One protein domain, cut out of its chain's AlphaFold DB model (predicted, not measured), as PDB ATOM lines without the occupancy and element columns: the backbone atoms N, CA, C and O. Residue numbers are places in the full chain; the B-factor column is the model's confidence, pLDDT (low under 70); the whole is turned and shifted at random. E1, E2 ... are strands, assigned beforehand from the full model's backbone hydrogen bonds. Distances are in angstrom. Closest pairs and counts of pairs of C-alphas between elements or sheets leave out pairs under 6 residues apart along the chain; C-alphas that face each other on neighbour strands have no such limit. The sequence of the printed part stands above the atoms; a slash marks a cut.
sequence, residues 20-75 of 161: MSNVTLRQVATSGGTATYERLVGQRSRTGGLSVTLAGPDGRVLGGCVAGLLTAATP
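What this domain is: This is residues 20 to 75 of the 161 residues of a protein of Camellia sinensis (UniProt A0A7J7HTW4). A small, twisted antiparallel sheet is built round one long, bent strand, E3, which pairs with the hairpin strand E2 by its first part and with E1 by its later part. A long loop, residues 27 to 50, joins E1 to E2, and its residues 29 to 39 stick out from the sheet. The printed part has 56 residues, with three named strands in the order E1, E2, E3 along the chain and no named helix; the sheet's order is E1, E3, E2. The class is all strand, though only 24 residues are in named elements, under half. The whole is loose and flat, with a radius of gyration of the C-alphas of 13.3 A and spans of 38 by 29 by 15 A.

How they stand to each other: E1, residues 20 to 26, is an edge strand, antiparallel to the inner strand E3, residues 61 to 72. C-alphas 20 and 72 face each other at 4.3 A; N 26 and O 65 are within hydrogen-bond range at 2.8 A, as are N 21 and O 71 at 2.9 A. The other edge strand, E2, residues 51 to 55, forms a hairpin with E3. C-alphas 63 and 53 face each other at 4.2 A, and N 54 and O 62 are 2.8 A apart, within hydrogen-bond range. The pairing is staggered: E3 pairs with E2 over residues 61 to 65 and with E1 over 65 to 72, and it bends by 122 degrees at Gly 68. E1 and E2 are only just apart, their closest C-alphas 8.3 A from each other.

Where its parts are: E1 begins at C-alpha 20, (185.302, 186.677, 159.856), and is 16.5 A long from first to last C-alpha. E2 measures 13.8 A and begins at C-alpha 51, (180.291, 188.820, 172.682). E3 measures 17.1 A and ends at C-alpha 72, (187.131, 182.786, 160.281).

The domain as a whole: The two C-alphas farthest apart, those of Gly 33 and Pro 75, are 40.9 A apart. The printed part has no cut. The link from E1 to E2 is long, 24 residues, and that from E2 to E3 is tight. Residues 29 to 39 stand free. The mean pLDDT of the printed part is 74.1, and residues 28 to 48 are under 70.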
ATOM      1  N   MET A  20     186.361 187.668 159.602       89.88
ATOM      2  CA  MET A  20     185.302 186.677 159.856       89.88
ATOM      3  C   MET A  20     184.406 186.523 158.619       89.88
ATOM      4  O   MET A  20     184.093 187.521 157.976       89.88
ATOM      5  N   SER A  21     183.984 185.297 158.285       87.50
ATOM      6  CA  SER A  21     183.100 185.021 157.135       87.50
ATOM      7  C   SER A  21     181.644 184.799 157.533       87.50
ATOM      8  O   SER A  21     180.743 185.131 156.768       87.50
ATOM      9  N   ASN A  22     181.402 184.230 158.717       85.44
ATOM     10  CA  ASN A  22     180.057 183.945 159.199       85.44
ATOM     11  C   ASN A  22     179.967 184.149 160.713       85.44
ATOM     12  O   ASN A  22     180.804 183.654 161.475       85.44
ATOM     13  N   VAL A  23     178.941 184.890 161.122       86.69
ATOM     14  CA  VAL A  23     178.577 185.146 162.509       86.69
ATOM     15  C   VAL A  23     177.064 185.299 162.603       86.69
ATOM     16  O   VAL A  23     176.452 186.059 161.855       86.69
ATOM     17  N   THR A  24     176.465 184.630 163.579       86.25
ATOM     18  CA  THR A  24     175.087 184.908 163.983       86.25
ATOM     19  C   THR A  24     175.137 185.648 165.302       86.25
ATOM     20  O   THR A  24     175.641 185.115 166.292       86.25
ATOM     21  N   LEU A  25     174.631 186.877 165.334       86.56
ATOM     22  CA  LEU A  25     174.511 187.650 166.566       86.56
ATOM     23  C   LEU A  25     173.076 187.572 167.074       86.56
ATOM     24  O   LEU A  25     172.123 187.804 166.333       86.56
ATOM     25  N   ARG A  26     172.914 187.269 168.361       84.44
ATOM     26  CA  ARG A  26     171.646 187.479 169.057       84.44
ATOM     27  C   ARG A  26     171.606 188.915 169.539       84.44
ATOM     28  O   ARG A  26     172.278 189.273 170.506       84.44
ATOM     29  N   GLN A  27     170.790 189.715 168.869       73.94
ATOM     30  CA  GLN A  27     170.400 191.020 169.372       73.94
ATOM     31  C   GLN A  27     169.523 190.810 170.607       73.94
ATOM     32  O   GLN A  27     168.555 190.047 170.578       73.94
ATOM     33  N   VAL A  28     169.887 191.447 171.719       64.69
ATOM     34  CA  VAL A  28     168.990 191.519 172.871       64.69
ATOM     35  C   VAL A  28     167.813 192.370 172.416       64.69
ATOM     36  O   VAL A  28     167.977 193.557 172.143       64.69
ATOM     37  N   ALA A  29     166.637 191.764 172.274       56.19
ATOM     38  CA  ALA A  29     165.419 192.540 172.154       56.19
ATOM     39  C   ALA A  29     165.274 193.309 173.470       56.19
ATOM     40  O   ALA A  29     165.032 192.706 174.517       56.19
ATOM     41  N   THR A  30     165.477 194.624 173.431       55.25
ATOM     42  CA  THR A  30     165.109 195.516 174.530       55.25
ATOM     43  C   THR A  30     163.584 195.528 174.606       55.25
ATOM     44  O   THR A  30     162.926 196.438 174.115       55.25
ATOM     45  N   SER A  31     162.996 194.470 175.163       51.03
ATOM     46  CA  SER A  31     161.622 194.521 175.646       51.03
ATOM     47  C   SER A  31     161.628 195.537 176.780       51.03
ATOM     48  O   SER A  31     162.373 195.348 177.738       51.03
ATOM     49  N   GLY A  32     160.891 196.639 176.617       53.28
ATOM     50  CA  GLY A  32     160.936 197.841 177.455       53.28
ATOM     51  C   GLY A  32     160.738 197.585 178.950       53.28
ATOM     52  O   GLY A  32     159.647 197.751 179.482       53.28
ATOM     53  N   GLY A  33     161.818 197.221 179.625       48.38
ATOM     54  CA  GLY A  33     161.941 197.090 181.064       48.38
ATOM     55  C   GLY A  33     163.348 197.527 181.436       48.38
ATOM     56  O   GLY A  33     164.311 197.170 180.759       48.38
ATOM     57  N   THR A  34     163.437 198.377 182.451       43.78
ATOM     58  CA  THR A  34     164.652 199.010 182.966       43.78
ATOM     59  C   THR A  34     165.850 198.063 182.924       43.78
ATOM     60  O   THR A  34     165.876 197.054 183.623       43.78
ATOM     61  N   ALA A  35     166.847 198.391 182.100       44.28
ATOM     62  CA  ALA A  35     168.131 197.710 182.113       44.28
ATOM     63  C   ALA A  35     168.893 198.171 183.359       44.28
ATOM     64  O   ALA A  35     169.675 199.122 183.323       44.28
ATOM     65  N   THR A  36     168.637 197.513 184.485       37.66
ATOM     66  CA  THR A  36     169.583 197.498 185.597       37.66
ATOM     67  C   THR A  36     170.926 197.044 185.027       37.66
ATOM     68  O   THR A  36     170.985 196.124 184.212       37.66
ATOM     69  N   TYR A  37     172.016 197.697 185.421       41.22
ATOM     70  CA  TYR A  37     173.393 197.416 184.991       41.22
ATOM     71  C   TYR A  37     173.909 196.048 185.500       41.22
ATOM     72  O   TYR A  37     175.081 195.873 185.825       41.22
ATOM     73  N   GLU A  38     173.047 195.045 185.598       38.84
ATOM     74  CA  GLU A  38     173.381 193.679 185.961       38.84
ATOM     75  C   GLU A  38     173.819 192.924 184.709       38.84
ATOM     76  O   GLU A  38     173.111 192.113 184.129       38.84
ATOM     77  N   ARG A  39     175.045 193.255 184.293       48.22
ATOM     78  CA  ARG A  39     175.954 192.409 183.520       48.22
ATOM     79  C   ARG A  39     175.293 191.709 182.317       48.22
ATOM     80  O   ARG A  39     174.783 190.599 182.427       48.22
ATOM     81  N   LEU A  40     175.465 192.296 181.128       51.03
ATOM     82  CA  LEU A  40     175.272 191.649 179.819       51.03
ATOM     83  C   LEU A  40     176.272 190.484 179.602       51.03
ATOM     84  O   LEU A  40     177.038 190.472 178.643       51.03
ATOM     85  N   VAL A  41     176.328 189.509 180.510       55.47
ATOM     86  CA  VAL A  41     177.050 188.252 180.311       55.47
ATOM     87  C   VAL A  41     176.092 187.212 179.779       55.47
ATOM     88  O   VAL A  41     175.052 186.932 180.373       55.47
ATOM     89  N   GLY A  42     176.482 186.633 178.646       53.47
ATOM     90  CA  GLY A  42     175.808 185.513 178.018       53.47
ATOM     91  C   GLY A  42     175.348 184.483 179.046       53.47
ATOM     92  O   GLY A  42     176.139 183.933 179.807       53.47
ATOM     93  N   GLN A  43     174.030 184.306 179.050       45.31
ATOM     94  CA  GLN A  43     173.232 183.241 179.634       45.31
ATOM     95  C   GLN A  43     174.032 182.084 180.260       45.31
ATOM     96  O   GLN A  43     174.731 181.352 179.569       45.31
ATOM     97  N   ARG A  44     173.829 181.909 181.574       49.78
ATOM     98  CA  ARG A  44     174.134 180.767 182.459       49.78
ATOM     99  C   ARG A  44     174.441 179.447 181.729       49.78
ATOM    100  O   ARG A  44     173.606 178.551 181.676       49.78
ATOM    101  N   SER A  45     175.649 179.320 181.201       50.78
ATOM    102  CA  SER A  45     176.238 178.080 180.709       50.78
ATOM    103  C   SER A  45     177.648 177.999 181.275       50.78
ATOM    104  O   SER A  45     178.328 179.018 181.404       50.78
ATOM    105  N   ARG A  46     178.096 176.794 181.648       53.84
ATOM    106  CA  ARG A  46     179.478 176.566 182.122       53.84
ATOM    107  C   ARG A  46     180.510 176.979 181.061       53.84
ATOM    108  O   ARG A  46     181.650 177.275 181.402       53.84
ATOM    109  N   THR A  47     180.081 177.041 179.803       57.44
ATOM    110  CA  THR A  47     180.789 177.636 178.672       57.44
ATOM    111  C   THR A  47     180.358 179.100 178.570       57.44
ATOM    112  O   THR A  47     179.256 179.380 178.105       57.44
ATOM    113  N   GLY A  48     181.172 180.033 179.072       67.06
ATOM    114  CA  GLY A  48     180.849 181.465 179.044       67.06
ATOM    115  C   GLY A  48     180.467 181.953 177.639       67.06
ATOM    116  O   GLY A  48     181.032 181.500 176.645       67.06
ATOM    117  N   GLY A  49     179.486 182.854 177.550       80.12
ATOM    118  CA  GLY A  49     179.058 183.422 176.271       80.12
ATOM    119  C   GLY A  49     180.108 184.364 175.674       80.12
ATOM    120  O   GLY A  49     180.711 185.159 176.394       80.12
ATOM    121  N   LEU A  50     180.297 184.297 174.355       83.88
ATOM    122  CA  LEU A  50     181.164 185.207 173.608       83.88
ATOM    123  C   LEU A  50     180.339 186.393 173.092       83.88
ATOM    124  O   LEU A  50     179.308 186.197 172.452       83.88
ATOM    125  N   SER A  51     180.801 187.615 173.344       85.06
ATOM    126  CA  SER A  51     180.291 188.820 172.682       85.06
ATOM    127  C   SER A  51     181.380 189.379 171.782       85.06
ATOM    128  O   SER A  51     182.548 189.380 172.169       85.06
ATOM    129  N   VAL A  52     181.010 189.828 170.588       87.44
ATOM    130  CA  VAL A  52     181.956 190.359 169.601       87.44
ATOM    131  C   VAL A  52     181.463 191.686 169.051       87.44
ATOM    132  O   VAL A  52     180.266 191.966 169.052       87.44
ATOM    133  N   THR A  53     182.408 192.490 168.581       89.75
ATOM    134  CA  THR A  53     182.170 193.683 167.771       89.75
ATOM    135  C   THR A  53     182.958 193.512 166.483       89.75
ATOM    136  O   THR A  53     184.141 193.180 166.531       89.75
ATOM    137  N   LEU A  54     182.298 193.680 165.343       89.19
ATOM    138  CA  LEU A  54     182.849 193.408 164.021       89.19
ATOM    139  C   LEU A  54     182.694 194.645 163.148       89.19
ATOM    140  O   LEU A  54     181.606 195.215 163.086       89.19
ATOM    141  N   ALA A  55     183.770 195.032 162.473       91.50
ATOM    142  CA  ALA A  55     183.751 196.090 161.475       91.50
ATOM    143  C   ALA A  55     183.642 195.476 160.075       91.50
ATOM    144  O   ALA A  55     184.414 194.583 159.717       91.50
ATOM    145  N   GLY A  56     182.670 195.944 159.301       89.12
ATOM    146  CA  GLY A  56     182.536 195.637 157.886       89.12
ATOM    147  C   GLY A  56     183.539 196.425 157.036       89.12
ATOM    148  O   GLY A  56     184.080 197.441 157.482       89.12
ATOM    149  N   PRO A  57     183.772 195.998 155.785       87.81
ATOM    150  CA  PRO A  57     184.627 196.722 154.840       87.81
ATOM    151  C   PRO A  57     184.071 198.106 154.466       87.81
ATOM    152  O   PRO A  57     184.807 198.957 153.982       87.81
ATOM    153  N   ASP A  58     182.781 198.342 154.708       91.94
ATOM    154  CA  ASP A  58     182.103 199.626 154.536       91.94
ATOM    155  C   ASP A  58     182.230 200.550 155.762       91.94
ATOM    156  O   ASP A  58     181.622 201.620 155.801       91.94
ATOM    157  N   GLY A  59     182.995 200.139 156.780       91.44
ATOM    158  CA  GLY A  59     183.195 200.885 158.022       91.44
ATOM    159  C   GLY A  59     182.038 200.779 159.016       91.44
ATOM    160  O   GLY A  59     182.106 201.384 160.088       91.44
ATOM    161  N   ARG A  60     180.979 200.012 158.715       90.94
ATOM    162  CA  ARG A  60     179.881 199.784 159.666       90.94
ATOM    163  C   ARG A  60     180.306 198.811 160.754       90.94
ATOM    164  O   ARG A  60     181.053 197.873 160.500       90.94
ATOM    165  N   VAL A  61     179.780 199.002 161.959       91.06
ATOM    166  CA  VAL A  61     180.101 198.163 163.117       91.06
ATOM    167  C   VAL A  61     178.857 197.428 163.606       91.06
ATOM    168  O   VAL A  61     177.810 198.039 163.810       91.06
ATOM    169  N   LEU A  62     178.983 196.118 163.815       88.62
ATOM    170  CA  LEU A  62     177.941 195.246 164.359       88.62
ATOM    171  C   LEU A  62     178.444 194.593 165.647       88.62
ATOM    172  O   LEU A  62     179.514 193.986 165.661       88.62
ATOM    173  N   GLY A  63     177.672 194.711 166.727       89.19
ATOM    174  CA  GLY A  63     178.015 194.161 168.037       89.19
ATOM    175  C   GLY A  63     176.916 193.265 168.594       89.19
ATOM    176  O   GLY A  63     175.733 193.497 168.349       89.19
ATOM    177  N   GLY A  64     177.294 192.238 169.356       89.56
ATOM    178  CA  GLY A  64     176.320 191.396 170.044       89.56
ATOM    179  C   GLY A  64     176.876 190.089 170.589       89.56
ATOM    180  O   GLY A  64     178.049 189.750 170.417       89.56
ATOM    181  N   CYS A  65     175.993 189.338 171.242       87.75
ATOM    182  CA  CYS A  65     176.276 187.989 171.710       87.75
ATOM    183  C   CYS A  65     176.304 187.026 170.519       87.75
ATOM    184  O   CYS A  65     175.340 186.972 169.754       87.75
ATOM    185  N   VAL A  66     177.356 186.221 170.391       87.62
ATOM    186  CA  VAL A  66     177.443 185.183 169.359       87.62
ATOM    187  C   VAL A  66     176.452 184.067 169.678       87.62
ATOM    188  O   VAL A  66     176.406 183.539 170.788       87.62
ATOM    189  N   ALA A  67     175.646 183.713 168.688       87.19
ATOM    190  CA  ALA A  67     174.564 182.749 168.774       87.19
ATOM    191  C   ALA A  67     174.804 181.583 167.815       87.19
ATOM    192  O   ALA A  67     174.050 181.372 166.868       87.19
ATOM    193  N   GLY A  68     175.892 180.851 168.053       84.88
ATOM    194  CA  GLY A  68     176.295 179.714 167.235       84.88
ATOM    195  C   GLY A  68     177.783 179.733 166.912       84.88
ATOM    196  O   GLY A  68     178.599 180.181 167.718       84.88
ATOM    197  N   LEU A  69     178.126 179.214 165.733       85.31
ATOM    198  CA  LEU A  69     179.500 179.162 165.249       85.31
ATOM    199  C   LEU A  69     179.965 180.547 164.779       85.31
ATOM    200  O   LEU A  69     179.223 181.272 164.121       85.31
ATOM    201  N   LEU A  70     181.217 180.876 165.091       87.19
ATOM    202  CA  LEU A  70     181.937 182.010 164.523       87.19
ATOM    203  C   LEU A  70     183.030 181.458 163.602       87.19
ATOM    204  O   LEU A  70     183.943 180.775 164.072       87.19
ATOM    205  N   THR A  71     182.922 181.716 162.299       90.75
ATOM    206  CA  THR A  71     183.841 181.168 161.290       90.75
ATOM    207  C   THR A  71     184.799 182.240 160.789       90.75
ATOM    208  O   THR A  71     184.388 183.317 160.354       90.75
ATOM    209  N   ALA A  72     186.092 181.925 160.819       91.88
ATOM    210  CA  ALA A  72     187.131 182.786 160.281       91.88
ATOM    211  C   ALA A  72     187.191 182.718 158.749       91.88
ATOM    212  O   ALA A  72     187.143 181.635 158.171       91.88
ATOM    213  N   ALA A  73     187.328 183.875 158.104       93.12
ATOM    214  CA  ALA A  73     187.637 183.998 156.680       93.12
ATOM    215  C   ALA A  73     189.151 183.964 156.423       93.12
ATOM    216  O   ALA A  73     189.601 183.471 155.393       93.12
ATOM    217  N   THR A  74     189.937 184.499 157.360       93.19
ATOM    218  CA  THR A  74     191.400 184.598 157.273       93.19
ATOM    219  C   THR A  74     192.046 183.981 158.512       93.19
ATOM    220  O   THR A  74     191.351 183.740 159.502       93.19
ATOM    221  N   PRO A  75     193.375 183.764 158.530       94.62
ATOM    222  CA  PRO A  75     194.076 183.505 159.780       94.62
ATOM    223  C   PRO A  75     193.712 184.562 160.834       94.62
ATOM    224  O   PRO A  75     193.689 185.757 160.531       94.62
TER     225      PRO A  75